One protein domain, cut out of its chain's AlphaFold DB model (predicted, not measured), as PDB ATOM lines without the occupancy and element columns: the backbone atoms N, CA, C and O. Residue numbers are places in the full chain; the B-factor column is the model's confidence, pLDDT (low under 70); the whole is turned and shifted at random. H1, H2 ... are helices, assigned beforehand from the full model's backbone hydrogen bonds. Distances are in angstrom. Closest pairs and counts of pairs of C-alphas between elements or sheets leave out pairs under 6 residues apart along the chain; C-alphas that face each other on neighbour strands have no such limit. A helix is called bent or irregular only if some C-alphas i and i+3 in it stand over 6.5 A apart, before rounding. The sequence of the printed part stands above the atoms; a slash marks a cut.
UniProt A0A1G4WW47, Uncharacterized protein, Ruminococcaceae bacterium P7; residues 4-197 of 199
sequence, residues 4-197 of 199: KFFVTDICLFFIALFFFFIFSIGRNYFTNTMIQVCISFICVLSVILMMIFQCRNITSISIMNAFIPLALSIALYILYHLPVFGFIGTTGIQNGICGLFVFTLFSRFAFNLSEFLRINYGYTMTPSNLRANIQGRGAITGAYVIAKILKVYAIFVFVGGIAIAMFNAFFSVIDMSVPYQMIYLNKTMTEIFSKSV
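Overview. This is residues 4 to 197 of the 199 residues of an uncharacterized protein of Ruminococcaceae bacterium P7 (UniProt A0A1G4WW47). Five helices run up and down in a bundle, with H3, H4 and H5 side by side in a row, H4 in the middle, and H1 and H2 over one side of that row. Residues 184 to 197, of which 184 to 196 belong to H6, stick out as an arm, and residues 124 to 138, of which 137 and 138 belong to H5, stick out too. The printed part has 194 residues with six named helices, H1 to H6, no named strand, and is all helix. It is loose, with a radius of gyration of the C-alphas of 20.5 A, and spans 64 by 49 by 26 A.

Along the chain. The longest helix, H5, residues 137 to 170, is 50.0 A long and ends at C-alpha 170 (87.824, 153.227, 94.773). H4, residues 93 to 121, measures 41.2 A; H3, residues 63 to 81, 28.2 A; H2, residues 33 to 57, 36.8 A. H1, residues 4 to 26, 32.5 A, begins at C-alpha 4 (105.984, 153.489, 125.021). H6, residues 178 to 196, is 26.8 A. H3 is only just irregular: C-alphas 66 and 69 are 6.8 A apart.

Arrangement. H5 and H4, the hub, form a hairpin and touch at a shallow tilt of 15 degrees, the closest C-alphas being Gly 96 and Ala 165, 3.9 A. H4 touches H3, opposite ways, C-alphas Ala 66 and Asn 112 at 4.8 A. H2 touches H5 with residues 36 to 44 alone, C-alphas Val 37 and Ala 169 at 5.3 A. H6 touches no helix. Every O i to N i+4 pair is within hydrogen-bond range in H1, H2, H4, H5 and H6; in H3, 13 of 15.

Size, cuts and confidence. The C-alphas of Ser 128 and Val 197 are farthest apart, 70.5 A. The printed part has no cut; the links H3 to H4 and H4 to H5 are long. Mean pLDDT of the printed part is 76.7, with residues 122 to 143 and 172 to 184 among those under 70.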
ATOM      1  N   LYS A   4     105.890 153.406 126.486       72.94
ATOM      2  CA  LYS A   4     105.984 153.489 125.021       72.94
ATOM      3  C   LYS A   4     104.707 153.014 124.316       72.94
ATOM      4  O   LYS A   4     104.280 153.666 123.373       72.94
ATOM      5  N   PHE A   5     104.065 151.946 124.794       72.19
ATOM      6  CA  PHE A   5     102.843 151.417 124.166       72.19
ATOM      7  C   PHE A   5     101.653 152.347 124.327       72.19
ATOM      8  O   PHE A   5     101.036 152.735 123.341       72.19
ATOM      9  N   PHE A   6     101.426 152.779 125.565       73.06
ATOM     10  CA  PHE A   6     100.389 153.742 125.902       73.06
ATOM     11  C   PHE A   6     100.483 155.006 125.043       73.06
ATOM     12  O   PHE A   6      99.492 155.435 124.463       73.06
ATOM     13  N   VAL A   7     101.694 155.552 124.891       80.44
ATOM     14  CA  VAL A   7     101.926 156.727 124.043       80.44
ATOM     15  C   VAL A   7     101.589 156.431 122.583       80.44
ATOM     16  O   VAL A   7     100.911 157.238 121.961       80.44
ATOM     17  N   THR A   8     101.983 155.276 122.032       82.75
ATOM     18  CA  THR A   8     101.667 154.959 120.627       82.75
ATOM     19  C   THR A   8     100.172 154.814 120.358       82.75
ATOM     20  O   THR A   8      99.707 155.285 119.324       82.75
ATOM     21  N   ASP A   9      99.419 154.197 121.273       83.56
ATOM     22  CA  ASP A   9      97.968 154.034 121.130       83.56
ATOM     23  C   ASP A   9      97.251 155.386 121.214       83.56
ATOM     24  O   ASP A   9      96.357 155.673 120.420       83.56
ATOM     25  N   ILE A  10      97.707 156.255 122.119       86.88
ATOM     26  CA  ILE A  10      97.210 157.626 122.241       86.88
ATOM     27  C   ILE A  10      97.538 158.452 120.998       86.88
ATOM     28  O   ILE A  10      96.664 159.139 120.476       86.88
ATOM     29  N   CYS A  11      98.770 158.382 120.490       87.38
ATOM     30  CA  CYS A  11      99.149 159.072 119.261       87.38
ATOM     31  C   CYS A  11      98.288 158.609 118.082       87.38
ATOM     32  O   CYS A  11      97.797 159.447 117.333       87.38
ATOM     33  N   LEU A  12      98.062 157.299 117.941       87.38
ATOM     34  CA  LEU A  12      97.192 156.754 116.900       87.38
ATOM     35  C   LEU A  12      95.758 157.281 117.033       87.38
ATOM     36  O   LEU A  12      95.155 157.662 116.033       87.38
ATOM     37  N   PHE A  13      95.231 157.352 118.256       87.69
ATOM     38  CA  PHE A  13      93.912 157.918 118.525       87.69
ATOM     39  C   PHE A  13      93.829 159.407 118.156       87.69
ATOM     40  O   PHE A  13      92.891 159.811 117.478       87.69
ATOM     41  N   PHE A  14      94.824 160.223 118.514       90.06
ATOM     42  CA  PHE A  14      94.842 161.639 118.129       90.06
ATOM     43  C   PHE A  14      95.014 161.850 116.622       90.06
ATOM     44  O   PHE A  14      94.392 162.751 116.066       90.06
ATOM     45  N   ILE A  15      95.799 161.007 115.943       89.38
ATOM     46  CA  ILE A  15      95.888 161.007 114.476       89.38
ATOM     47  C   ILE A  15      94.522 160.672 113.870       89.38
ATOM     48  O   ILE A  15      94.083 161.349 112.939       89.38
ATOM     49  N   ALA A  16      93.825 159.673 114.420       86.38
ATOM     50  CA  ALA A  16      92.478 159.322 113.988       86.38
ATOM     51  C   ALA A  16      91.519 160.507 114.155       86.38
ATOM     52  O   ALA A  16      90.836 160.862 113.199       86.38
ATOM     53  N   LEU A  17      91.523 161.167 115.320       88.25
ATOM     54  CA  LEU A  17      90.722 162.369 115.564       88.25
ATOM     55  C   LEU A  17      91.050 163.483 114.571       88.25
ATOM     56  O   LEU A  17      90.142 164.087 114.013       88.25
ATOM     57  N   PHE A  18      92.329 163.743 114.315       88.62
ATOM     58  CA  PHE A  18      92.751 164.778 113.377       88.62
ATOM     59  C   PHE A  18      92.185 164.544 111.970       88.62
ATOM     60  O   PHE A  18      91.550 165.436 111.406       88.62
ATOM     61  N   PHE A  19      92.335 163.331 111.426       84.31
ATOM     62  CA  PHE A  19      91.744 162.992 110.129       84.31
ATOM     63  C   PHE A  19      90.219 163.048 110.166       84.31
ATOM     64  O   PHE A  19      89.601 163.561 109.238       84.31
ATOM     65  N   PHE A  20      89.609 162.577 111.248       80.88
ATOM     66  CA  PHE A  20      88.169 162.608 111.447       80.88
ATOM     67  C   PHE A  20      87.609 164.040 111.394       80.88
ATOM     68  O   PHE A  20      86.667 164.304 110.649       80.88
ATOM     69  N   PHE A  21      88.244 164.998 112.075       83.00
ATOM     70  CA  PHE A  21      87.878 166.414 111.986       83.00
ATOM     71  C   PHE A  21      88.084 166.982 110.577       83.00
ATOM     72  O   PHE A  21      87.199 167.670 110.066       83.00
ATOM     73  N   ILE A  22      89.206 166.661 109.920       82.31
ATOM     74  CA  ILE A  22      89.474 167.099 108.541       82.31
ATOM     75  C   ILE A  22      88.390 166.609 107.584       82.31
ATOM     76  O   ILE A  22      87.904 167.391 106.773       82.31
ATOM     77  N   PHE A  23      87.993 165.339 107.661       78.06
ATOM     78  CA  PHE A  23      86.968 164.789 106.777       78.06
ATOM     79  C   PHE A  23      85.574 165.319 107.086       78.06
ATOM     80  O   PHE A  23      84.804 165.550 106.156       78.06
ATOM     81  N   SER A  24      85.265 165.555 108.361       76.88
ATOM     82  CA  SER A  24      83.987 166.138 108.761       76.88
ATOM     83  C   SER A  24      83.836 167.570 108.229       76.88
ATOM     84  O   SER A  24      82.862 167.870 107.541       76.88
ATOM     85  N   ILE A  25      84.841 168.433 108.439       76.81
ATOM     86  CA  ILE A  25      84.836 169.828 107.954       76.81
ATOM     87  C   ILE A  25      84.967 169.874 106.431       76.81
ATOM     88  O   ILE A  25      84.239 170.579 105.733       76.81
ATOM     89  N   GLY A  26      85.905 169.097 105.899       70.44
ATOM     90  CA  GLY A  26      86.237 169.054 104.486       70.44
ATOM     91  C   GLY A  26      85.183 168.372 103.623       70.44
ATOM     92  O   GLY A  26      85.316 168.393 102.407       70.44
ATOM     93  N   ARG A  27      84.116 167.806 104.195       66.62
ATOM     94  CA  ARG A  27      83.033 167.159 103.445       66.62
ATOM     95  C   ARG A  27      82.421 168.048 102.358       66.62
ATOM     96  O   ARG A  27      82.093 167.548 101.288       66.62
ATOM     97  N   ASN A  28      82.326 169.350 102.614       62.28
ATOM     98  CA  ASN A  28      81.790 170.324 101.658       62.28
ATOM     99  C   ASN A  28      82.856 170.880 100.693       62.28
ATOM    100  O   ASN A  28      82.507 171.534  99.714       62.28
ATOM    101  N   TYR A  29      84.142 170.629 100.959       62.22
ATOM    102  CA  TYR A  29      85.276 171.220 100.233       62.22
ATOM    103  C   TYR A  29      86.069 170.194  99.408       62.22
ATOM    104  O   TYR A  29      86.639 170.530  98.373       62.22
ATOM    105  N   PHE A  30      86.086 168.927  99.822       65.25
ATOM    106  CA  PHE A  30      86.721 167.825  99.109       65.25
ATOM    107  C   PHE A  30      85.770 167.262  98.053       65.25
ATOM    108  O   PHE A  30      85.312 166.129  98.159       65.25
ATOM    109  N   THR A  31      85.475 168.040  97.014       62.84
ATOM    110  CA  THR A  31      84.740 167.547  95.835       62.84
ATOM    111  C   THR A  31      85.618 166.683  94.925       62.84
ATOM    112  O   THR A  31      85.111 165.883  94.143       62.84
ATOM    113  N   ASN A  32      86.944 166.808  95.044       70.44
ATOM    114  CA  ASN A  32      87.900 166.061  94.237       70.44
ATOM    115  C   ASN A  32      88.177 164.671  94.837       70.44
ATOM    116  O   ASN A  32      88.834 164.536  95.874       70.44
ATOM    117  N   THR A  33      87.710 163.635  94.142       73.44
ATOM    118  CA  THR A  33      87.867 162.223  94.515       73.44
ATOM    119  C   THR A  33      89.331 161.797  94.646       73.44
ATOM    120  O   THR A  33      89.657 161.023  95.544       73.44
ATOM    121  N   MET A  34      90.247 162.357  93.847       75.62
ATOM    122  CA  MET A  34      91.675 162.015  93.912       75.62
ATOM    123  C   MET A  34      92.318 162.439  95.234       75.62
ATOM    124  O   MET A  34      93.116 161.695  95.801       75.62
ATOM    125  N   ILE A  35      91.943 163.606  95.768       78.12
ATOM    126  CA  ILE A  35      92.464 164.091  97.057       78.12
ATOM    127  C   ILE A  35      92.039 163.141  98.181       78.12
ATOM    128  O   ILE A  35      92.854 162.765  99.023       78.12
ATOM    129  N   GLN A  36      90.783 162.698  98.164       76.38
ATOM    130  CA  GLN A  36      90.258 161.768  99.160       76.38
ATOM    131  C   GLN A  36      90.950 160.393  99.090       76.38
ATOM    132  O   GLN A  36      91.280 159.811 100.130       76.38
ATOM    133  N   VAL A  37      91.235 159.888  97.884       80.56
ATOM    134  CA  VAL A  37      91.998 158.643  97.684       80.56
ATOM    135  C   VAL A  37      93.423 158.786  98.219       80.56
ATOM    136  O   VAL A  37      93.870 157.936  98.988       80.56
ATOM    137  N   CYS A  38      94.122 159.881  97.905       84.56
ATOM    138  CA  CYS A  38      95.466 160.146  98.425       84.56
ATOM    139  C   CYS A  38      95.499 160.172  99.959       84.56
ATOM    140  O   CYS A  38      96.366 159.543 100.567       84.56
ATOM    141  N   ILE A  39      94.534 160.842 100.598       81.75
ATOM    142  CA  ILE A  39      94.442 160.860 102.064       81.75
ATOM    143  C   ILE A  39      94.185 159.444 102.605       81.75
ATOM    144  O   ILE A  39      94.822 159.045 103.576       81.75
ATOM    145  N   SER A  40      93.335 158.648 101.947       84.00
ATOM    146  CA  SER A  40      93.090 157.247 102.330       84.00
ATOM    147  C   SER A  40      94.368 156.412 102.310       84.00
ATOM    148  O   SER A  40      94.633 155.672 103.256       84.00
ATOM    149  N   PHE A  41      95.190 156.557 101.267       88.06
ATOM    150  CA  PHE A  41      96.488 155.885 101.173       88.06
ATOM    151  C   PHE A  41      97.440 156.307 102.294       88.06
ATOM    152  O   PHE A  41      98.090 155.452 102.898       88.06
ATOM    153  N   ILE A  42      97.493 157.602 102.619       88.88
ATOM    154  CA  ILE A  42      98.300 158.117 103.734       88.88
ATOM    155  C   ILE A  42      97.822 157.515 105.062       88.88
ATOM    156  O   ILE A  42      98.643 157.055 105.859       88.88
ATOM    157  N   CYS A  43      96.507 157.453 105.292       88.62
ATOM    158  CA  CYS A  43      95.939 156.819 106.478       88.62
ATOM    159  C   CYS A  43      96.320 155.333 106.553       88.62
ATOM    160  O   CYS A  43      96.823 154.901 107.590       88.62
ATOM    161  N   VAL A  44      96.169 154.570 105.461       90.62
ATOM    162  CA  VAL A  44      96.562 153.149 105.395       90.62
ATOM    163  C   VAL A  44      98.048 152.967 105.706       90.62
ATOM    164  O   VAL A  44      98.407 152.143 106.548       90.62
ATOM    165  N   LEU A  45      98.921 153.771 105.098       90.88
ATOM    166  CA  LEU A  45     100.356 153.706 105.364       90.88
ATOM    167  C   LEU A  45     100.668 154.002 106.838       90.88
ATOM    168  O   LEU A  45     101.459 153.288 107.458       90.88
ATOM    169  N   SER A  46     100.014 155.012 107.420       89.44
ATOM    170  CA  SER A  46     100.212 155.378 108.824       89.44
ATOM    171  C   SER A  46      99.838 154.241 109.780       89.44
ATOM    172  O   SER A  46     100.616 153.928 110.685       89.44
ATOM    173  N   VAL A  47      98.703 153.560 109.560       91.69
ATOM    174  CA  VAL A  47      98.266 152.470 110.444       91.69
ATOM    175  C   VAL A  47      99.147 151.229 110.300       91.69
ATOM    176  O   VAL A  47      99.436 150.577 111.304       91.69
ATOM    177  N   ILE A  48      99.659 150.945 109.095       91.38
ATOM    178  CA  ILE A  48     100.636 149.872 108.851       91.38
ATOM    179  C   ILE A  48     101.936 150.141 109.610       91.38
ATOM    180  O   ILE A  48     102.393 149.279 110.363       91.38
ATOM    181  N   LEU A  49     102.517 151.336 109.464       88.50
ATOM    182  CA  LEU A  49     103.754 151.707 110.159       88.50
ATOM    183  C   LEU A  49     103.591 151.630 111.679       88.50
ATOM    184  O   LEU A  49     104.458 151.098 112.377       88.50
ATOM    185  N   MET A  50     102.454 152.102 112.192       85.88
ATOM    186  CA  MET A  50     102.133 152.013 113.612       85.88
ATOM    187  C   MET A  50     102.017 150.554 114.064       85.88
ATOM    188  O   MET A  50     102.570 150.198 115.108       85.88
ATOM    189  N   MET A  51     101.345 149.686 113.306       86.88
ATOM    190  CA  MET A  51     101.227 148.267 113.653       86.88
ATOM    191  C   MET A  51     102.599 147.571 113.673       86.88
ATOM    192  O   MET A  51     102.923 146.879 114.638       86.88
ATOM    193  N   ILE A  52     103.460 147.841 112.684       86.94
ATOM    194  CA  ILE A  52     104.842 147.329 112.641       86.94
ATOM    195  C   ILE A  52     105.634 147.783 113.874       86.94
ATOM    196  O   ILE A  52     106.309 146.973 114.518       86.94
ATOM    197  N   PHE A  53     105.546 149.068 114.231       82.88
ATOM    198  CA  PHE A  53     106.260 149.619 115.382       82.88
ATOM    199  C   PHE A  53     105.851 148.949 116.698       82.88
ATOM    200  O   PHE A  53     106.699 148.692 117.557       82.88
ATOM    201  N   GLN A  54     104.565 148.631 116.857       82.56
ATOM    202  CA  GLN A  54     104.077 147.887 118.012       82.56
ATOM    203  C   GLN A  54     104.616 146.458 118.021       82.56
ATOM    204  O   GLN A  54     105.201 146.047 119.023       82.56
ATOM    205  N   CYS A  55     104.479 145.720 116.915       78.50
ATOM    206  CA  CYS A  55     104.948 144.338 116.827       78.50
ATOM    207  C   CYS A  55     106.447 144.210 117.142       78.50
ATOM    208  O   CYS A  55     106.845 143.261 117.813       78.50
ATOM    209  N   ARG A  56     107.274 145.177 116.717       77.19
ATOM    210  CA  ARG A  56     108.728 145.165 116.955       77.19
ATOM    211  C   ARG A  56     109.116 145.359 118.423       77.19
ATOM    212  O   ARG A  56     110.150 144.854 118.846       77.19
ATOM    213  N   ASN A  57     108.328 146.108 119.189       69.69
ATOM    214  CA  ASN A  57     108.718 146.543 120.531       69.69
ATOM    215  C   ASN A  57     108.046 145.750 121.660       69.69
ATOM    216  O   ASN A  57     108.285 146.057 122.834       69.69
ATOM    217  N   ILE A  58     107.168 144.784 121.348       70.75
ATOM    218  CA  ILE A  58     106.427 144.014 122.358       70.75
ATOM    219  C   ILE A  58     107.379 143.077 123.095       70.75
ATOM    220  O   ILE A  58     107.773 142.023 122.606       70.75
ATOM    221  N   THR A  59     107.752 143.492 124.301       64.44
ATOM    222  CA  THR A  59     108.625 142.727 125.199       64.44
ATOM    223  C   THR A  59     107.963 142.456 126.546       64.44
ATOM    224  O   THR A  59     108.180 141.402 127.135       64.44
ATOM    225  N   SER A  60     107.108 143.365 127.024       67.81
ATOM    226  CA  SER A  60     106.271 143.173 128.209       67.81
ATOM    227  C   SER A  60     104.993 144.011 128.117       67.81
ATOM    228  O   SER A  60     105.032 145.234 127.951       67.81
ATOM    229  N   ILE A  61     103.841 143.343 128.216       75.12
ATOM    230  CA  ILE A  61     102.515 143.970 128.213       75.12
ATOM    231  C   ILE A  61     101.845 143.672 129.549       75.12
ATOM    232  O   ILE A  61     101.752 142.518 129.957       75.12
ATOM    233  N   SER A  62     101.373 144.717 130.229       82.62
ATOM    234  CA  SER A  62     100.424 144.579 131.333       82.62
ATOM    235  C   SER A  62      99.006 144.457 130.784       82.62
ATOM    236  O   SER A  62      98.710 144.994 129.717       82.62
ATOM    237  N   ILE A  63      98.100 143.829 131.535       82.44
ATOM    238  CA  ILE A  63      96.699 143.706 131.110       82.44
ATOM    239  C   ILE A  63      96.060 145.073 130.832       82.44
ATOM    240  O   ILE A  63      95.381 145.241 129.829       82.44
ATOM    241  N   MET A  64      96.378 146.095 131.630       83.38
ATOM    242  CA  MET A  64      95.890 147.456 131.392       83.38
ATOM    243  C   MET A  64      96.315 147.995 130.016       83.38
ATOM    244  O   MET A  64      95.493 148.544 129.291       83.38
ATOM    245  N   ASN A  65      97.569 147.765 129.608       82.25
ATOM    246  CA  ASN A  65      98.055 148.149 128.279       82.25
ATOM    247  C   ASN A  65      97.395 147.335 127.156       82.25
ATOM    248  O   ASN A  65      97.307 147.820 126.032       82.25
ATOM    249  N   ALA A  66      96.922 146.119 127.442       85.38
ATOM    250  CA  ALA A  66      96.151 145.356 126.473       85.38
ATOM    251  C   ALA A  66      94.780 145.984 126.215       85.38
ATOM    252  O   ALA A  66      94.383 146.051 125.062       85.38
ATOM    253  N   PHE A  67      94.107 146.499 127.251       90.06
ATOM    254  CA  PHE A  67      92.745 147.043 127.164       90.06
ATOM    255  C   PHE A  67      92.650 148.515 126.732       90.06
ATOM    256  O   PHE A  67      91.594 148.938 126.271       90.06
ATOM    257  N   ILE A  68      93.726 149.301 126.824       90.56
ATOM    258  CA  ILE A  68      93.728 150.708 126.379       90.56
ATOM    259  C   ILE A  68      93.281 150.875 124.908       90.56
ATOM    260  O   ILE A  68      92.371 151.670 124.672       90.56
ATOM    261  N   PRO A  69      93.816 150.121 123.925       91.81
ATOM    262  CA  PRO A  69      93.343 150.200 122.543       91.81
ATOM    263  C   PRO A  69      91.846 149.906 122.386       91.81
ATOM    264  O   PRO A  69      91.196 150.518 121.544       91.81
ATOM    265  N   LEU A  70      91.279 149.017 123.212       93.50
ATOM    266  CA  LEU A  70      89.843 148.725 123.193       93.50
ATOM    267  C   LEU A  70      89.030 149.936 123.655       93.50
ATOM    268  O   LEU A  70      88.081 150.323 122.980       93.50
ATOM    269  N   ALA A  71      89.427 150.563 124.763       92.94
ATOM    270  CA  ALA A  71      88.764 151.766 125.262       92.94
ATOM    271  C   ALA A  71      88.815 152.911 124.234       92.94
ATOM    272  O   ALA A  71      87.804 153.566 123.984       92.94
ATOM    273  N   LEU A  72      89.967 153.107 123.584       92.75
ATOM    274  CA  LEU A  72      90.136 154.113 122.529       92.75
ATOM    275  C   LEU A  72      89.331 153.778 121.266       92.75
ATOM    276  O   LEU A  72      88.766 154.678 120.652       92.75
ATOM    277  N   SER A  73      89.242 152.497 120.892       91.88
ATOM    278  CA  SER A  73      88.416 152.031 119.769       91.88
ATOM    279  C   SER A  73      86.933 152.325 120.016       91.88
ATOM    280  O   SER A  73      86.270 152.890 119.150       91.88
ATOM    281  N   ILE A  74      86.433 152.037 121.224       90.81
ATOM    282  CA  ILE A  74      85.055 152.344 121.630       90.81
ATOM    283  C   ILE A  74      84.813 153.856 121.627       90.81
ATOM    284  O   ILE A  74      83.812 154.310 121.079       90.81
ATOM    285  N   ALA A  75      85.729 154.646 122.193       90.69
ATOM    286  CA  ALA A  75      85.611 156.102 122.194       90.69
ATOM    287  C   ALA A  75      85.543 156.665 120.767       90.69
ATOM    288  O   ALA A  75      84.671 157.479 120.466       90.69
ATOM    289  N   LEU A  76      86.413 156.192 119.868       89.06
ATOM    290  CA  LEU A  76      86.409 156.603 118.464       89.06
ATOM    291  C   LEU A  76      85.116 156.181 117.754       89.06
ATOM    292  O   LEU A  76      84.558 156.956 116.984       89.06
ATOM    293  N   TYR A  77      84.611 154.982 118.049       86.81
ATOM    294  CA  TYR A  77      83.350 154.487 117.507       86.81
ATOM    295  C   TYR A  77      82.149 155.315 117.981       86.81
ATOM    296  O   TYR A  77      81.271 155.627 117.186       86.81
ATOM    297  N   ILE A  78      82.112 155.736 119.247       87.50
ATOM    298  CA  ILE A  78      81.063 156.635 119.751       87.50
ATOM    299  C   ILE A  78      81.128 157.985 119.029       87.50
ATOM    300  O   ILE A  78      80.100 158.481 118.572       87.50
ATOM    301  N   LEU A  79      82.328 158.558 118.882       85.38
ATOM    302  CA  LEU A  79      82.515 159.818 118.161       85.38
ATOM    303  C   LEU A  79      82.068 159.711 116.699       85.38
ATOM    304  O   LEU A  79      81.412 160.622 116.204       85.38
ATOM    305  N   TYR A  80      82.354 158.584 116.041       80.38
ATOM    306  CA  TYR A  80      81.898 158.277 114.682       80.38
ATOM    307  C   TYR A  80      80.382 158.399 114.499       80.38
ATOM    308  O   TYR A  80      79.929 158.908 113.475       80.38
ATOM    309  N   HIS A  81      79.600 157.994 115.501       78.56
ATOM    310  CA  HIS A  81      78.136 158.043 115.438       78.56
ATOM    311  C   HIS A  81      77.526 159.385 115.831       78.56
ATOM    312  O   HIS A  81      76.313 159.553 115.708       78.56
ATOM    313  N   LEU A  82      78.310 160.345 116.326       79.94
ATOM    314  CA  LEU A  82      77.740 161.619 116.744       79.94
ATOM    315  C   LEU A  82      77.225 162.406 115.520       79.94
ATOM    316  O   LEU A  82      78.001 162.683 114.600       79.94
ATOM    317  N   PRO A  83      75.949 162.850 115.523       72.12
ATOM    318  CA  PRO A  83      75.342 163.545 114.385       72.12
ATOM    319  C   PRO A  83      76.088 164.809 113.952       72.12
ATOM    320  O   PRO A  83      76.092 165.138 112.771       72.12
ATOM    321  N   VAL A  84      76.758 165.488 114.893       74.81
ATOM    322  CA  VAL A  84      77.533 166.717 114.643       74.81
ATOM    323  C   VAL A  84      78.635 166.527 113.599       74.81
ATOM    324  O   VAL A  84      78.978 167.473 112.899       74.81
ATOM    325  N   PHE A  85      79.163 165.308 113.459       73.69
ATOM    326  CA  PHE A  85      80.195 165.016 112.469       73.69
ATOM    327  C   PHE A  85      79.636 164.562 111.122       73.69
ATOM    328  O   PHE A  85      80.349 164.574 110.117       73.69
ATOM    329  N   GLY A  86      78.358 164.180 111.104       68.38
ATOM    330  CA  GLY A  86      77.596 163.906 109.900       68.38
ATOM    331  C   GLY A  86      77.990 162.646 109.135       68.38
ATOM    332  O   GLY A  86      77.558 162.543 108.002       68.38
ATOM    333  N   PHE A  87      78.769 161.706 109.686       72.06
ATOM    334  CA  PHE A  87      79.256 160.519 108.952       72.06
ATOM    335  C   PHE A  87      78.190 159.453 108.637       72.06
ATOM    336  O   PHE A  87      78.368 158.642 107.722       72.06
ATOM    337  N   ILE A  88      77.064 159.471 109.352       68.19
ATOM    338  CA  ILE A  88      75.935 158.561 109.133       68.19
ATOM    339  C   ILE A  88      75.195 158.936 107.840       68.19
ATOM    340  O   ILE A  88      74.812 160.090 107.655       68.19
ATOM    341  N   GLY A  89      74.956 157.951 106.965       58.25
ATOM    342  CA  GLY A  89      74.234 158.143 105.700       58.25
ATOM    343  C   GLY A  89      75.066 158.842 104.625       58.25
ATOM    344  O   GLY A  89      74.526 159.551 103.776       58.25
ATOM    345  N   THR A  90      76.388 158.694 104.696       61.75
ATOM    346  CA  THR A  90      77.338 159.325 103.779       61.75
ATOM    347  C   THR A  90      78.039 158.249 102.980       61.75
ATOM    348  O   THR A  90      78.675 157.357 103.527       61.75
ATOM    349  N   THR A  91      77.915 158.295 101.660       56.66
ATOM    350  CA  THR A  91      78.639 157.364 100.798       56.66
ATOM    351  C   THR A  91      80.122 157.739 100.770       56.66
ATOM    352  O   THR A  91      80.474 158.913 100.630       56.66
ATOM    353  N   GLY A  92      81.000 156.738 100.868       61.62
ATOM    354  CA  GLY A  92      82.392 156.871 100.451       61.62
ATOM    355  C   GLY A  92      83.462 156.871 101.544       61.62
ATOM    356  O   GLY A  92      83.378 156.209 102.580       61.62
ATOM    357  N   ILE A  93      84.542 157.581 101.226       66.38
ATOM    358  CA  ILE A  93      85.892 157.451 101.793       66.38
ATOM    359  C   ILE A  93      85.958 157.711 103.300       66.38
ATOM    360  O   ILE A  93      86.725 157.073 104.023       66.38
ATOM    361  N   GLN A  94      85.104 158.603 103.785       72.44
ATOM    362  CA  GLN A  94      85.060 159.030 105.180       72.44
ATOM    363  C   GLN A  94      84.745 157.866 106.132       72.44
ATOM    364  O   GLN A  94      85.428 157.675 107.142       72.44
ATOM    365  N   ASN A  95      83.781 157.023 105.753       74.62
ATOM    366  CA  ASN A  95      83.406 155.829 106.509       74.62
ATOM    367  C   ASN A  95      84.500 154.754 106.456       74.62
ATOM    368  O   ASN A  95      84.754 154.078 107.453       74.62
ATOM    369  N   GLY A  96      85.208 154.647 105.324       78.31
ATOM    370  CA  GLY A  96      86.366 153.764 105.181       78.31
ATOM    371  C   GLY A  96      87.515 154.135 106.122       78.31
ATOM    372  O   GLY A  96      88.058 153.269 106.803       78.31
ATOM    373  N   ILE A  97      87.855 155.423 106.210       81.00
ATOM    374  CA  ILE A  97      88.962 155.903 107.050       81.00
ATOM    375  C   ILE A  97      88.621 155.803 108.536       81.00
ATOM    376  O   ILE A  97      89.466 155.385 109.327       81.00
ATOM    377  N   CYS A  98      87.392 156.129 108.941       79.62
ATOM    378  CA  CYS A  98      87.007 155.946 110.338       79.62
ATOM    379  C   CYS A  98      87.031 154.462 110.735       79.62
ATOM    380  O   CYS A  98      87.646 154.097 111.742       79.62
ATOM    381  N   GLY A  99      86.460 153.597 109.887       82.81
ATOM    382  CA  GLY A  99      86.544 152.150 110.050       82.81
ATOM    383  C   GLY A  99      87.990 151.680 110.201       82.81
ATOM    384  O   GLY A  99      88.299 150.968 111.152       82.81
ATOM    385  N   LEU A 100      88.899 152.138 109.334       90.19
ATOM    386  CA  LEU A 100      90.322 151.787 109.372       90.19
ATOM    387  C   LEU A 100      90.946 151.984 110.761       90.19
ATOM    388  O   LEU A 100      91.614 151.080 111.267       90.19
ATOM    389  N   PHE A 101      90.733 153.141 111.391       91.25
ATOM    390  CA  PHE A 101      91.300 153.432 112.711       91.25
ATOM    391  C   PHE A 101      90.643 152.607 113.824       91.25
ATOM    392  O   PHE A 101      91.353 152.099 114.697       91.25
ATOM    393  N   VAL A 102      89.321 152.403 113.771       90.81
ATOM    394  CA  VAL A 102      88.592 151.543 114.721       90.81
ATOM    395  C   VAL A 102      89.097 150.099 114.640       90.81
ATOM    396  O   VAL A 102      89.476 149.529 115.668       90.81
ATOM    397  N   PHE A 103      89.181 149.535 113.429       91.75
ATOM    398  CA  PHE A 103      89.706 148.191 113.171       91.75
ATOM    399  C   PHE A 103      91.175 148.065 113.579       91.75
ATOM    400  O   PHE A 103      91.567 147.049 114.154       91.75
ATOM    401  N   THR A 104      91.987 149.103 113.353       93.81
ATOM    402  CA  THR A 104      93.390 149.111 113.787       93.81
ATOM    403  C   THR A 104      93.488 149.041 115.307       93.81
ATOM    404  O   THR A 104      94.146 148.144 115.824       93.81
ATOM    405  N   LEU A 105      92.806 149.922 116.046       92.44
ATOM    406  CA  LEU A 105      92.829 149.912 117.515       92.44
ATOM    407  C   LEU A 105      92.288 148.595 118.093       92.44
ATOM    408  O   LEU A 105      92.847 148.061 119.052       92.44
ATOM    409  N   PHE A 106      91.257 148.019 117.473       92.56
ATOM    410  CA  PHE A 106      90.721 146.726 117.885       92.56
ATOM    411  C   PHE A 106      91.696 145.569 117.609       92.56
ATOM    412  O   PHE A 106      91.904 144.705 118.463       92.56
ATOM    413  N   SER A 107      92.371 145.580 116.456       93.00
ATOM    414  CA  SER A 107      93.451 144.636 116.156       93.00
ATOM    415  C   SER A 107      94.591 144.753 117.169       93.00
ATOM    416  O   SER A 107      95.069 143.742 117.687       93.00
ATOM    417  N   ARG A 108      94.978 145.981 117.537       91.56
ATOM    418  CA  ARG A 108      95.990 146.229 118.571       91.56
ATOM    419  C   ARG A 108      95.580 145.663 119.929       91.56
ATOM    420  O   ARG A 108      96.427 145.067 120.593       91.56
ATOM    421  N   PHE A 109      94.311 145.798 120.326       92.81
ATOM    422  CA  PHE A 109      93.767 145.154 121.529       92.81
ATOM    423  C   PHE A 109      93.946 143.633 121.467       92.81
ATOM    424  O   PHE A 109      94.566 143.052 122.359       92.81
ATOM    425  N   ALA A 110      93.469 142.991 120.398       92.56
ATOM    426  CA  ALA A 110      93.547 141.540 120.245       92.56
ATOM    427  C   ALA A 110      95.005 141.038 120.231       92.56
ATOM    428  O   ALA A 110      95.329 140.038 120.876       92.56
ATOM    429  N   PHE A 111      95.908 141.769 119.571       91.19
ATOM    430  CA  PHE A 111      97.334 141.452 119.533       91.19
ATOM    431  C   PHE A 111      97.994 141.610 120.909       91.19
ATOM    432  O   PHE A 111      98.732 140.726 121.350       91.19
ATOM    433  N   ASN A 112      97.697 142.700 121.622       90.06
ATOM    434  CA  ASN A 112      98.237 142.929 122.960       90.06
ATOM    435  C   ASN A 112      97.715 141.912 123.972       90.06
ATOM    436  O   ASN A 112      98.480 141.449 124.814       90.06
ATOM    437  N   LEU A 113      96.437 141.541 123.885       89.44
ATOM    438  CA  LEU A 113      95.848 140.519 124.741       89.44
ATOM    439  C   LEU A 113      96.459 139.144 124.453       89.44
ATOM    440  O   LEU A 113      96.826 138.436 125.386       89.44
ATOM    441  N   SER A 114      96.656 138.798 123.177       89.31
ATOM    442  CA  SER A 114      97.399 137.599 122.771       89.31
ATOM    443  C   SER A 114      98.793 137.559 123.406       89.31
ATOM    444  O   SER A 114      99.191 136.549 123.979       89.31
ATOM    445  N   GLU A 115      99.549 138.654 123.325       86.19
ATOM    446  CA  GLU A 115     100.907 138.716 123.873       86.19
ATOM    447  C   GLU A 115     100.923 138.730 125.404       86.19
ATOM    448  O   GLU A 115     101.759 138.059 126.003       86.19
ATOM    449  N   PHE A 116      99.962 139.391 126.053       86.44
ATOM    450  CA  PHE A 116      99.758 139.284 127.497       86.44
ATOM    451  C   PHE A 116      99.523 137.827 127.911       86.44
ATOM    452  O   PHE A 116     100.183 137.338 128.829       86.44
ATOM    453  N   LEU A 117      98.625 137.119 127.219       84.25
ATOM    454  CA  LEU A 117      98.331 135.720 127.509       84.25
ATOM    455  C   LEU A 117      99.557 134.833 127.269       84.25
ATOM    456  O   LEU A 117      99.882 133.990 128.100       84.25
ATOM    457  N   ARG A 118     100.291 135.066 126.178       81.69
ATOM    458  CA  ARG A 118     101.531 134.345 125.870       81.69
ATOM    459  C   ARG A 118     102.635 134.606 126.895       81.69
ATOM    460  O   ARG A 118     103.392 133.695 127.182       81.69
ATOM    461  N   ILE A 119     102.771 135.815 127.429       78.88
ATOM    462  CA  ILE A 119     103.844 136.136 128.383       78.88
ATOM    463  C   ILE A 119     103.507 135.627 129.789       78.88
ATOM    464  O   ILE A 119     104.379 135.090 130.462       78.88
ATOM    465  N   ASN A 120     102.256 135.778 130.232       76.75
ATOM    466  CA  ASN A 120     101.854 135.434 131.604       76.75
ATOM    467  C   ASN A 120     101.422 133.971 131.760       76.75
ATOM    468  O   ASN A 120     101.535 133.417 132.849       76.75
ATOM    469  N   TYR A 121     100.946 133.342 130.682       71.19
ATOM    470  CA  TYR A 121     100.498 131.948 130.680       71.19
ATOM    471  C   TYR A 121     101.235 131.084 129.648       71.19
ATOM    472  O   TYR A 121     101.060 129.871 129.635       71.19
ATOM    473  N   GLY A 122     102.065 131.656 128.774       58.50
ATOM    474  CA  GLY A 122     102.855 130.880 127.821       58.50
ATOM    475  C   GLY A 122     104.224 130.522 128.386       58.50
ATOM    476  O   GLY A 122     105.068 131.376 128.646       58.50
ATOM    477  N   TYR A 123     104.457 129.219 128.506       55.16
ATOM    478  CA  TYR A 123     105.782 128.629 128.627       55.16
ATOM    479  C   TYR A 123     106.765 129.255 127.615       55.16
ATOM    480  O   TYR A 123     106.567 129.149 126.402       55.16
ATOM    481  N   THR A 124     107.903 129.775 128.081       49.91
ATOM    482  CA  THR A 124     109.158 129.469 127.388       49.91
ATOM    483  C   THR A 124     109.264 127.948 127.415       49.91
ATOM    484  O   THR A 124     109.392 127.356 128.487       49.91
ATOM    485  N   MET A 125     109.087 127.286 126.269       46.66
ATOM    486  CA  MET A 125     109.296 125.842 126.157       46.66
ATOM    487  C   MET A 125     110.787 125.540 126.348       46.66
ATOM    488  O   MET A 125     111.517 125.311 125.391       46.66
ATOM    489  N   THR A 126     111.255 125.566 127.589       47.03
ATOM    490  CA  THR A 126     112.464 124.869 128.008       47.03
ATOM    491  C   THR A 126     112.048 123.532 128.629       47.03
ATOM    492  O   THR A 126     111.065 123.484 129.381       47.03
ATOM    493  N   PRO A 127     112.770 122.430 128.347       46.94
ATOM    494  CA  PRO A 127     112.444 121.092 128.857       46.94
ATOM    495  C   PRO A 127     112.270 121.018 130.385       46.94
ATOM    496  O   PRO A 127     111.553 120.155 130.887       46.94
ATOM    497  N   SER A 128     112.879 121.945 131.130       46.72
ATOM    498  CA  SER A 128     112.810 122.038 132.591       46.72
ATOM    499  C   SER A 128     111.428 122.424 133.132       46.72
ATOM    500  O   SER A 128     111.025 121.938 134.186       46.72
ATOM    501  N   ASN A 129     110.667 123.256 132.413       50.22
ATOM    502  CA  ASN A 129     109.413 123.824 132.924       50.22
ATOM    503  C   ASN A 129     108.216 122.868 132.750       50.22
ATOM    504  O   ASN A 129     107.199 122.994 133.432       50.22
ATOM    505  N   LEU A 130     108.352 121.855 131.888       49.62
ATOM    506  CA  LEU A 130     107.333 120.835 131.620       49.62
ATOM    507  C   LEU A 130     107.035 119.923 132.822       49.62
ATOM    508  O   LEU A 130     105.949 119.341 132.874       49.62
ATOM    509  N   ARG A 131     107.960 119.791 133.783       48.16
ATOM    510  CA  ARG A 131     107.807 118.899 134.949       48.16
ATOM    511  C   ARG A 131     107.046 119.509 136.133       48.16
ATOM    512  O   ARG A 131     106.630 118.754 137.001       48.16
ATOM    513  N   ALA A 132     106.830 120.826 136.181       47.31
ATOM    514  CA  ALA A 132     106.484 121.497 137.439       47.31
ATOM    515  C   ALA A 132     104.984 121.630 137.778       47.31
ATOM    516  O   ALA A 132     104.679 122.081 138.875       47.31
ATOM    517  N   ASN A 133     104.023 121.280 136.908       46.31
ATOM    518  CA  ASN A 133     102.610 121.434 137.294       46.31
ATOM    519  C   ASN A 133     101.641 120.534 136.509       46.31
ATOM    520  O   ASN A 133     101.305 120.819 135.362       46.31
ATOM    521  N   ILE A 134     101.182 119.437 137.120       52.41
ATOM    522  CA  ILE A 134     100.272 118.461 136.490       52.41
ATOM    523  C   ILE A 134      98.800 118.914 136.590       52.41
ATOM    524  O   ILE A 134      98.021 118.628 135.687       52.41
ATOM    525  N   GLN A 135      98.428 119.716 137.599       48.22
ATOM    526  CA  GLN A 135      97.051 120.214 137.789       48.22
ATOM    527  C   GLN A 135      96.719 121.500 137.004       48.22
ATOM    528  O   GLN A 135      95.558 121.741 136.695       48.22
ATOM    529  N   GLY A 136      97.715 122.303 136.609       52.88
ATOM    530  CA  GLY A 136      97.515 123.542 135.833       52.88
ATOM    531  C   GLY A 136      97.576 123.379 134.307       52.88
ATOM    532  O   GLY A 136      97.271 124.318 133.574       52.88
ATOM    533  N   ARG A 137      97.964 122.198 133.802       52.31
ATOM    534  CA  ARG A 137      98.244 121.968 132.372       52.31
ATOM    535  C   ARG A 137      97.064 122.312 131.458       52.31
ATOM    536  O   ARG A 137      97.288 122.941 130.432       52.31
ATOM    537  N   GLY A 138      95.825 121.971 131.820       57.88
ATOM    538  CA  GLY A 138      94.646 122.239 130.979       57.88
ATOM    539  C   GLY A 138      94.375 123.733 130.761       57.88
ATOM    540  O   GLY A 138      94.275 124.186 129.621       57.88
ATOM    541  N   ALA A 139      94.344 124.515 131.844       58.00
ATOM    542  CA  ALA A 139      94.113 125.962 131.793       58.00
ATOM    543  C   ALA A 139      95.246 126.711 131.065       58.00
ATOM    544  O   ALA A 139      94.996 127.626 130.280       58.00
ATOM    545  N   ILE A 140      96.491 126.274 131.270       60.22
ATOM    546  CA  ILE A 140      97.680 126.857 130.636       60.22
ATOM    547  C   ILE A 140      97.720 126.547 129.128       60.22
ATOM    548  O   ILE A 140      98.009 127.425 128.313       60.22
ATOM    549  N   THR A 141      97.363 125.320 128.731       63.12
ATOM    550  CA  THR A 141      97.280 124.931 127.309       63.12
ATOM    551  C   THR A 141      96.150 125.684 126.599       63.12
ATOM    552  O   THR A 141      96.339 126.160 125.480       63.12
ATOM    553  N   GLY A 142      95.006 125.874 127.270       67.25
ATOM    554  CA  GLY A 142      93.890 126.673 126.761       67.25
ATOM    555  C   GLY A 142      94.274 128.133 126.504       67.25
ATOM    556  O   GLY A 142      94.046 128.642 125.409       67.25
ATOM    557  N   ALA A 143      94.937 128.789 127.461       69.69
ATOM    558  CA  ALA A 143      95.390 130.175 127.314       69.69
ATOM    559  C   ALA A 143      96.371 130.363 126.140       69.69
ATOM    560  O   ALA A 143      96.291 131.352 125.411       69.69
ATOM    561  N   TYR A 144      97.259 129.393 125.906       72.81
ATOM    562  CA  TYR A 144      98.180 129.404 124.767       72.81
ATOM    563  C   TYR A 144      97.463 129.275 123.413       72.81
ATOM    564  O   TYR A 144      97.786 129.993 122.462       72.81
ATOM    565  N   VAL A 145      96.480 128.376 123.316       79.88
ATOM    566  CA  VAL A 145      95.661 128.217 122.103       79.88
ATOM    567  C   VAL A 145      94.856 129.490 121.833       79.88
ATOM    568  O   VAL A 145      94.868 129.990 120.708       79.88
ATOM    569  N   ILE A 146      94.245 130.070 122.870       84.00
ATOM    570  CA  ILE A 146      93.508 131.338 122.781       84.00
ATOM    571  C   ILE A 146      94.423 132.470 122.302       84.00
ATOM    572  O   ILE A 146      94.037 133.221 121.409       84.00
ATOM    573  N   ALA A 147      95.652 132.571 122.820       85.56
ATOM    574  CA  ALA A 147      96.616 133.574 122.369       85.56
ATOM    575  C   ALA A 147      96.905 133.459 120.860       85.56
ATOM    576  O   ALA A 147      96.869 134.460 120.144       85.56
ATOM    577  N   LYS A 148      97.119 132.243 120.338       85.06
ATOM    578  CA  LYS A 148      97.306 132.028 118.890       85.06
ATOM    579  C   LYS A 148      96.088 132.457 118.075       85.06
ATOM    580  O   LYS A 148      96.257 133.149 117.072       85.06
ATOM    581  N   ILE A 149      94.889 132.067 118.506       89.12
ATOM    582  CA  ILE A 149      93.636 132.425 117.827       89.12
ATOM    583  C   ILE A 149      93.467 133.945 117.804       89.12
ATOM    584  O   ILE A 149      93.227 134.512 116.741       89.12
ATOM    585  N   LEU A 150      93.670 134.617 118.941       90.44
ATOM    586  CA  LEU A 150      93.592 136.076 119.045       90.44
ATOM    587  C   LEU A 150      94.593 136.778 118.129       90.44
ATOM    588  O   LEU A 150      94.255 137.794 117.529       90.44
ATOM    589  N   LYS A 151      95.803 136.234 117.975       90.00
ATOM    590  CA  LYS A 151      96.810 136.791 117.067       90.00
ATOM    591  C   LYS A 151      96.386 136.699 115.603       90.00
ATOM    592  O   LYS A 151      96.523 137.671 114.867       90.00
ATOM    593  N   VAL A 152      95.859 135.548 115.186       91.50
ATOM    594  CA  VAL A 152      95.336 135.346 113.825       91.50
ATOM    595  C   VAL A 152      94.130 136.252 113.585       91.50
ATOM    596  O   VAL A 152      94.071 136.955 112.579       91.50
ATOM    597  N   TYR A 153      93.212 136.309 114.547       92.31
ATOM    598  CA  TYR A 153      92.052 137.188 114.506       92.31
ATOM    599  C   TYR A 153      92.450 138.665 114.394       92.31
ATOM    600  O   TYR A 153      91.917 139.375 113.547       92.31
ATOM    601  N   ALA A 154      93.448 139.116 115.162       92.50
ATOM    602  CA  ALA A 154      93.973 140.476 115.074       92.50
ATOM    603  C   ALA A 154      94.451 140.820 113.653       92.50
ATOM    604  O   ALA A 154      94.182 141.918 113.164       92.50
ATOM    605  N   ILE A 155      95.124 139.886 112.975       92.62
ATOM    606  CA  ILE A 155      95.591 140.076 111.595       92.62
ATOM    607  C   ILE A 155      94.400 140.188 110.638       92.62
ATOM    608  O   ILE A 155      94.358 141.122 109.841       92.62
ATOM    609  N   PHE A 156      93.413 139.294 110.745       93.50
ATOM    610  CA  PHE A 156      92.207 139.348 109.911       93.50
ATOM    611  C   PHE A 156      91.435 140.658 110.081       93.50
ATOM    612  O   PHE A 156      91.071 141.281 109.089       93.50
ATOM    613  N   VAL A 157      91.236 141.108 111.322       92.00
ATOM    614  CA  VAL A 157      90.588 142.391 111.640       92.00
ATOM    615  C   VAL A 157      91.355 143.559 111.014       92.00
ATOM    616  O   VAL A 157      90.749 144.442 110.412       92.00
ATOM    617  N   PHE A 158      92.685 143.562 111.122       93.69
ATOM    618  CA  PHE A 158      93.521 144.634 110.578       93.69
ATOM    619  C   PHE A 158      93.467 144.699 109.050       93.69
ATOM    620  O   PHE A 158      93.206 145.757 108.479       93.69
ATOM    621  N   VAL A 159      93.666 143.556 108.388       93.00
ATOM    622  CA  VAL A 159      93.605 143.451 106.924       93.00
ATOM    623  C   VAL A 159      92.198 143.771 106.419       93.00
ATOM    624  O   VAL A 159      92.061 144.478 105.426       93.00
ATOM    625  N   GLY A 160      91.158 143.328 107.130       87.62
ATOM    626  CA  GLY A 160      89.767 143.673 106.838       87.62
ATOM    627  C   GLY A 160      89.516 145.180 106.888       87.62
ATOM    628  O   GLY A 160      88.931 145.729 105.958       87.62
ATOM    629  N   GLY A 161      90.033 145.874 107.908       88.19
ATOM    630  CA  GLY A 161      89.956 147.334 108.000       88.19
ATOM    631  C   GLY A 161      90.618 148.050 106.818       88.19
ATOM    632  O   GLY A 161      90.036 148.979 106.260       88.19
ATOM    633  N   ILE A 162      91.799 147.586 106.388       90.69
ATOM    634  CA  ILE A 162      92.487 148.112 105.195       90.69
ATOM    635  C   ILE A 162      91.666 147.850 103.930       90.69
ATOM    636  O   ILE A 162      91.482 148.760 103.123       90.69
ATOM    637  N   ALA A 163      91.159 146.629 103.759       87.88
ATOM    638  CA  ALA A 163      90.377 146.247 102.591       87.88
ATOM    639  C   ALA A 163      89.105 147.094 102.462       87.88
ATOM    640  O   ALA A 163      88.837 147.613 101.383       87.88
ATOM    641  N   ILE A 164      88.373 147.308 103.561       82.38
ATOM    642  CA  ILE A 164      87.180 148.170 103.586       82.38
ATOM    643  C   ILE A 164      87.550 149.615 103.231       82.38
ATOM    644  O   ILE A 164      86.880 150.239 102.409       82.38
ATOM    645  N   ALA A 165      88.629 150.147 103.811       84.50
ATOM    646  CA  ALA A 165      89.069 151.514 103.544       84.50
ATOM    647  C   ALA A 165      89.461 151.723 102.075       84.50
ATOM    648  O   ALA A 165      89.061 152.712 101.466       84.50
ATOM    649  N   MET A 166      90.200 150.776 101.490       85.62
ATOM    650  CA  MET A 166      90.599 150.825 100.083       85.62
ATOM    651  C   MET A 166      89.419 150.593  99.147       85.62
ATOM    652  O   MET A 166      89.278 151.312  98.164       85.62
ATOM    653  N   PHE A 167      88.523 149.661  99.467       80.38
ATOM    654  CA  PHE A 167      87.308 149.462  98.685       80.38
ATOM    655  C   PHE A 167      86.471 150.746  98.643       80.38
ATOM    656  O   PHE A 167      86.108 151.195  97.562       80.38
ATOM    657  N   ASN A 168      86.259 151.405  99.786       77.94
ATOM    658  CA  ASN A 168      85.531 152.677  99.845       77.94
ATOM    659  C   ASN A 168      86.285 153.841  99.170       77.94
ATOM    660  O   ASN A 168      85.645 154.806  98.753       77.94
ATOM    661  N   ALA A 169      87.617 153.754  99.042       77.00
ATOM    662  CA  ALA A 169      88.444 154.689  98.273       77.00
ATOM    663  C   ALA A 169      88.181 154.620  96.766       77.00
ATOM    664  O   ALA A 169      88.081 155.659  96.119       77.00
ATOM    665  N   PHE A 170      88.025 153.418  96.214       74.56
ATOM    666  CA  PHE A 170      87.824 153.227  94.773       74.56
ATOM    667  C   PHE A 170      86.348 153.134  94.363       74.56
ATOM    668  O   PHE A 170      85.990 153.554  93.265       74.56
ATOM    669  N   PHE A 171      85.485 152.630  95.244       70.12
ATOM    670  CA  PHE A 171      84.065 152.374  94.996       70.12
ATOM    671  C   PHE A 171      83.191 153.205  95.942       70.12
ATOM    672  O   PHE A 171      82.363 152.683  96.687       70.12
ATOM    673  N   SER A 172      83.362 154.528  95.895       62.97
ATOM    674  CA  SER A 172      82.708 155.513  96.775       62.97
ATOM    675  C   SER A 172      81.175 155.595  96.659       62.97
ATOM    676  O   SER A 172      80.557 156.428  97.318       62.97
ATOM    677  N   VAL A 173      80.559 154.739  95.838       56.00
ATOM    678  CA  VAL A 173      79.122 154.711  95.525       56.00
ATOM    679  C   VAL A 173      78.309 153.969  96.596       56.00
ATOM    680  O   VAL A 173      77.112 154.210  96.728       56.00
ATOM    681  N   ILE A 174      78.935 153.090  97.387       55.16
ATOM    682  CA  ILE A 174      78.246 152.261  98.388       55.16
ATOM    683  C   ILE A 174      78.599 152.757  99.797       55.16
ATOM    684  O   ILE A 174      79.764 152.751 100.194       55.16
ATOM    685  N   ASP A 175      77.596 153.177 100.573       57.25
ATOM    686  CA  ASP A 175      77.760 153.436 102.007       57.25
ATOM    687  C   ASP A 175      77.810 152.093 102.755       57.25
ATOM    688  O   ASP A 175      76.795 151.426 102.941       57.25
ATOM    689  N   MET A 176      79.010 151.668 103.159       57.12
ATOM    690  CA  MET A 176      79.205 150.478 103.997       57.12
ATOM    691  C   MET A 176      79.320 150.804 105.492       57.12
ATOM    692  O   MET A 176      79.869 150.013 106.259       57.12
ATOM    693  N   SER A 177      78.819 151.959 105.938       59.94
ATOM    694  CA  SER A 177      78.724 152.226 107.371       59.94
ATOM    695  C   SER A 177      77.773 151.242 108.054       59.94
ATOM    696  O   SER A 177      76.697 150.924 107.547       59.94
ATOM    697  N   VAL A 178      78.158 150.768 109.241       57.03
ATOM    698  CA  VAL A 178      77.331 149.855 110.050       57.03
ATOM    699  C   VAL A 178      75.928 150.437 110.324       57.03
ATOM    700  O   VAL A 178      74.958 149.698 110.175       57.03
ATOM    701  N   PRO A 179      75.753 151.742 110.634       56.50
ATOM    702  CA  PRO A 179      74.436 152.380 110.701       56.50
ATOM    703  C   PRO A 179      73.620 152.249 109.427       56.50
ATOM    704  O   PRO A 179      72.449 151.897 109.499       56.50
ATOM    705  N   TYR A 180      74.221 152.516 108.265       60.97
ATOM    706  CA  TYR A 180      73.515 152.419 106.996       60.97
ATOM    707  C   TYR A 180      73.115 150.975 106.700       60.97
ATOM    708  O   TYR A 180      71.978 150.732 106.318       60.97
ATOM    709  N   GLN A 181      73.991 150.008 106.974       61.09
ATOM    710  CA  GLN A 181      73.667 148.586 106.854       61.09
ATOM    711  C   GLN A 181      72.526 148.175 107.794       61.09
ATOM    712  O   GLN A 181      71.631 147.454 107.370       61.09
ATOM    713  N   MET A 182      72.499 148.674 109.034       63.31
ATOM    714  CA  MET A 182      71.415 148.404 109.989       63.31
ATOM    715  C   MET A 182      70.097 149.080 109.590       63.31
ATOM    716  O   MET A 182      69.037 148.467 109.705       63.31
ATOM    717  N   ILE A 183      70.140 150.316 109.086       65.62
ATOM    718  CA  ILE A 183      68.965 151.032 108.567       65.62
ATOM    719  C   ILE A 183      68.438 150.344 107.306       65.62
ATOM    720  O   ILE A 183      67.232 150.152 107.174       65.62
ATOM    721  N   TYR A 184      69.326 149.941 106.398       65.44
ATOM    722  CA  TYR A 184      68.984 149.210 105.183       65.44
ATOM    723  C   TYR A 184      68.384 147.842 105.512       65.44
ATOM    724  O   TYR A 184      67.340 147.491 104.968       65.44
ATOM    725  N   LEU A 185      68.980 147.100 106.449       70.56
ATOM    726  CA  LEU A 185      68.449 145.830 106.940       70.56
ATOM    727  C   LEU A 185      67.059 146.023 107.551       70.56
ATOM    728  O   LEU A 185      66.137 145.302 107.185       70.56
ATOM    729  N   ASN A 186      66.884 147.023 108.421       75.81
ATOM    730  CA  ASN A 186      65.587 147.344 109.015       75.81
ATOM    731  C   ASN A 186      64.551 147.669 107.929       75.81
ATOM    732  O   ASN A 186      63.497 147.051 107.883       75.81
ATOM    733  N   LYS A 187      64.878 148.563 106.988       76.94
ATOM    734  CA  LYS A 187      63.988 148.933 105.881       76.94
ATOM    735  C   LYS A 187      63.599 147.723 105.022       76.94
ATOM    736  O   LYS A 187      62.422 147.546 104.727       76.94
ATOM    737  N   THR A 188      64.569 146.878 104.678       75.50
ATOM    738  CA  THR A 188      64.346 145.654 103.892       75.50
ATOM    739  C   THR A 188      63.444 144.680 104.648       75.50
ATOM    740  O   THR A 188      62.501 144.145 104.074       75.50
ATOM    741  N   MET A 189      63.678 144.487 105.950       69.94
ATOM    742  CA  MET A 189      62.836 143.640 106.795       69.94
ATOM    743  C   MET A 189      61.397 144.166 106.830       69.94
ATOM    744  O   MET A 189      60.468 143.405 106.575       69.94
ATOM    745  N   THR A 190      61.194 145.465 107.051       76.00
ATOM    746  CA  THR A 190      59.855 146.076 107.087       76.00
ATOM    747  C   THR A 190      59.127 145.982 105.742       76.00
ATOM    748  O   THR A 190      57.921 145.759 105.723       76.00
ATOM    749  N   GLU A 191      59.834 146.105 104.613       78.50
ATOM    750  CA  GLU A 191      59.265 145.920 103.266       78.50
ATOM    751  C   GLU A 191      58.890 144.461 102.963       78.50
ATOM    752  O   GLU A 191      57.905 144.208 102.267       78.50
ATOM    753  N   ILE A 192      59.642 143.487 103.485       73.62
ATOM    754  CA  ILE A 192      59.286 142.064 103.388       73.62
ATOM    755  C   ILE A 192      58.035 141.785 104.226       73.62
ATOM    756  O   ILE A 192      57.102 141.154 103.733       73.62
ATOM    757  N   PHE A 193      57.991 142.289 105.464       67.06
ATOM    758  CA  PHE A 193      56.855 142.090 106.366       67.06
ATOM    759  C   PHE A 193      55.585 142.815 105.909       67.06
ATOM    760  O   PHE A 193      54.491 142.302 106.107       67.06
ATOM    761  N   SER A 194      55.691 143.975 105.257       67.44
ATOM    762  CA  SER A 194      54.512 144.666 104.719       67.44
ATOM    763  C   SER A 194      53.922 143.970 103.490       67.44
ATOM    764  O   SER A 194      52.713 144.027 103.278       67.44
ATOM    765  N   LYS A 195      54.745 143.262 102.704       60.47
ATOM    766  CA  LYS A 195      54.286 142.457 101.562       60.47
ATOM    767  C   LYS A 195      53.717 141.093 101.961       60.47
ATOM    768  O   LYS A 195      52.904 140.559 101.217       60.47
ATOM    769  N   SER A 196      54.107 140.534 103.107       55.44
ATOM    770  CA  SER A 196      53.615 139.233 103.587       55.44
ATOM    771  C   SER A 196      52.321 139.297 104.411       55.44
ATOM    772  O   SER A 196      51.761 138.251 104.722       55.44
ATOM    773  N   VAL A 197      51.815 140.496 104.726       54.00
ATOM    774  CA  VAL A 197      50.536 140.716 105.442       54.00
ATOM    775  C   VAL A 197      49.339 140.864 104.481       54.00
ATOM    776  O   VAL A 197      48.202 141.014 104.915       54.00
TER     777      VAL A 197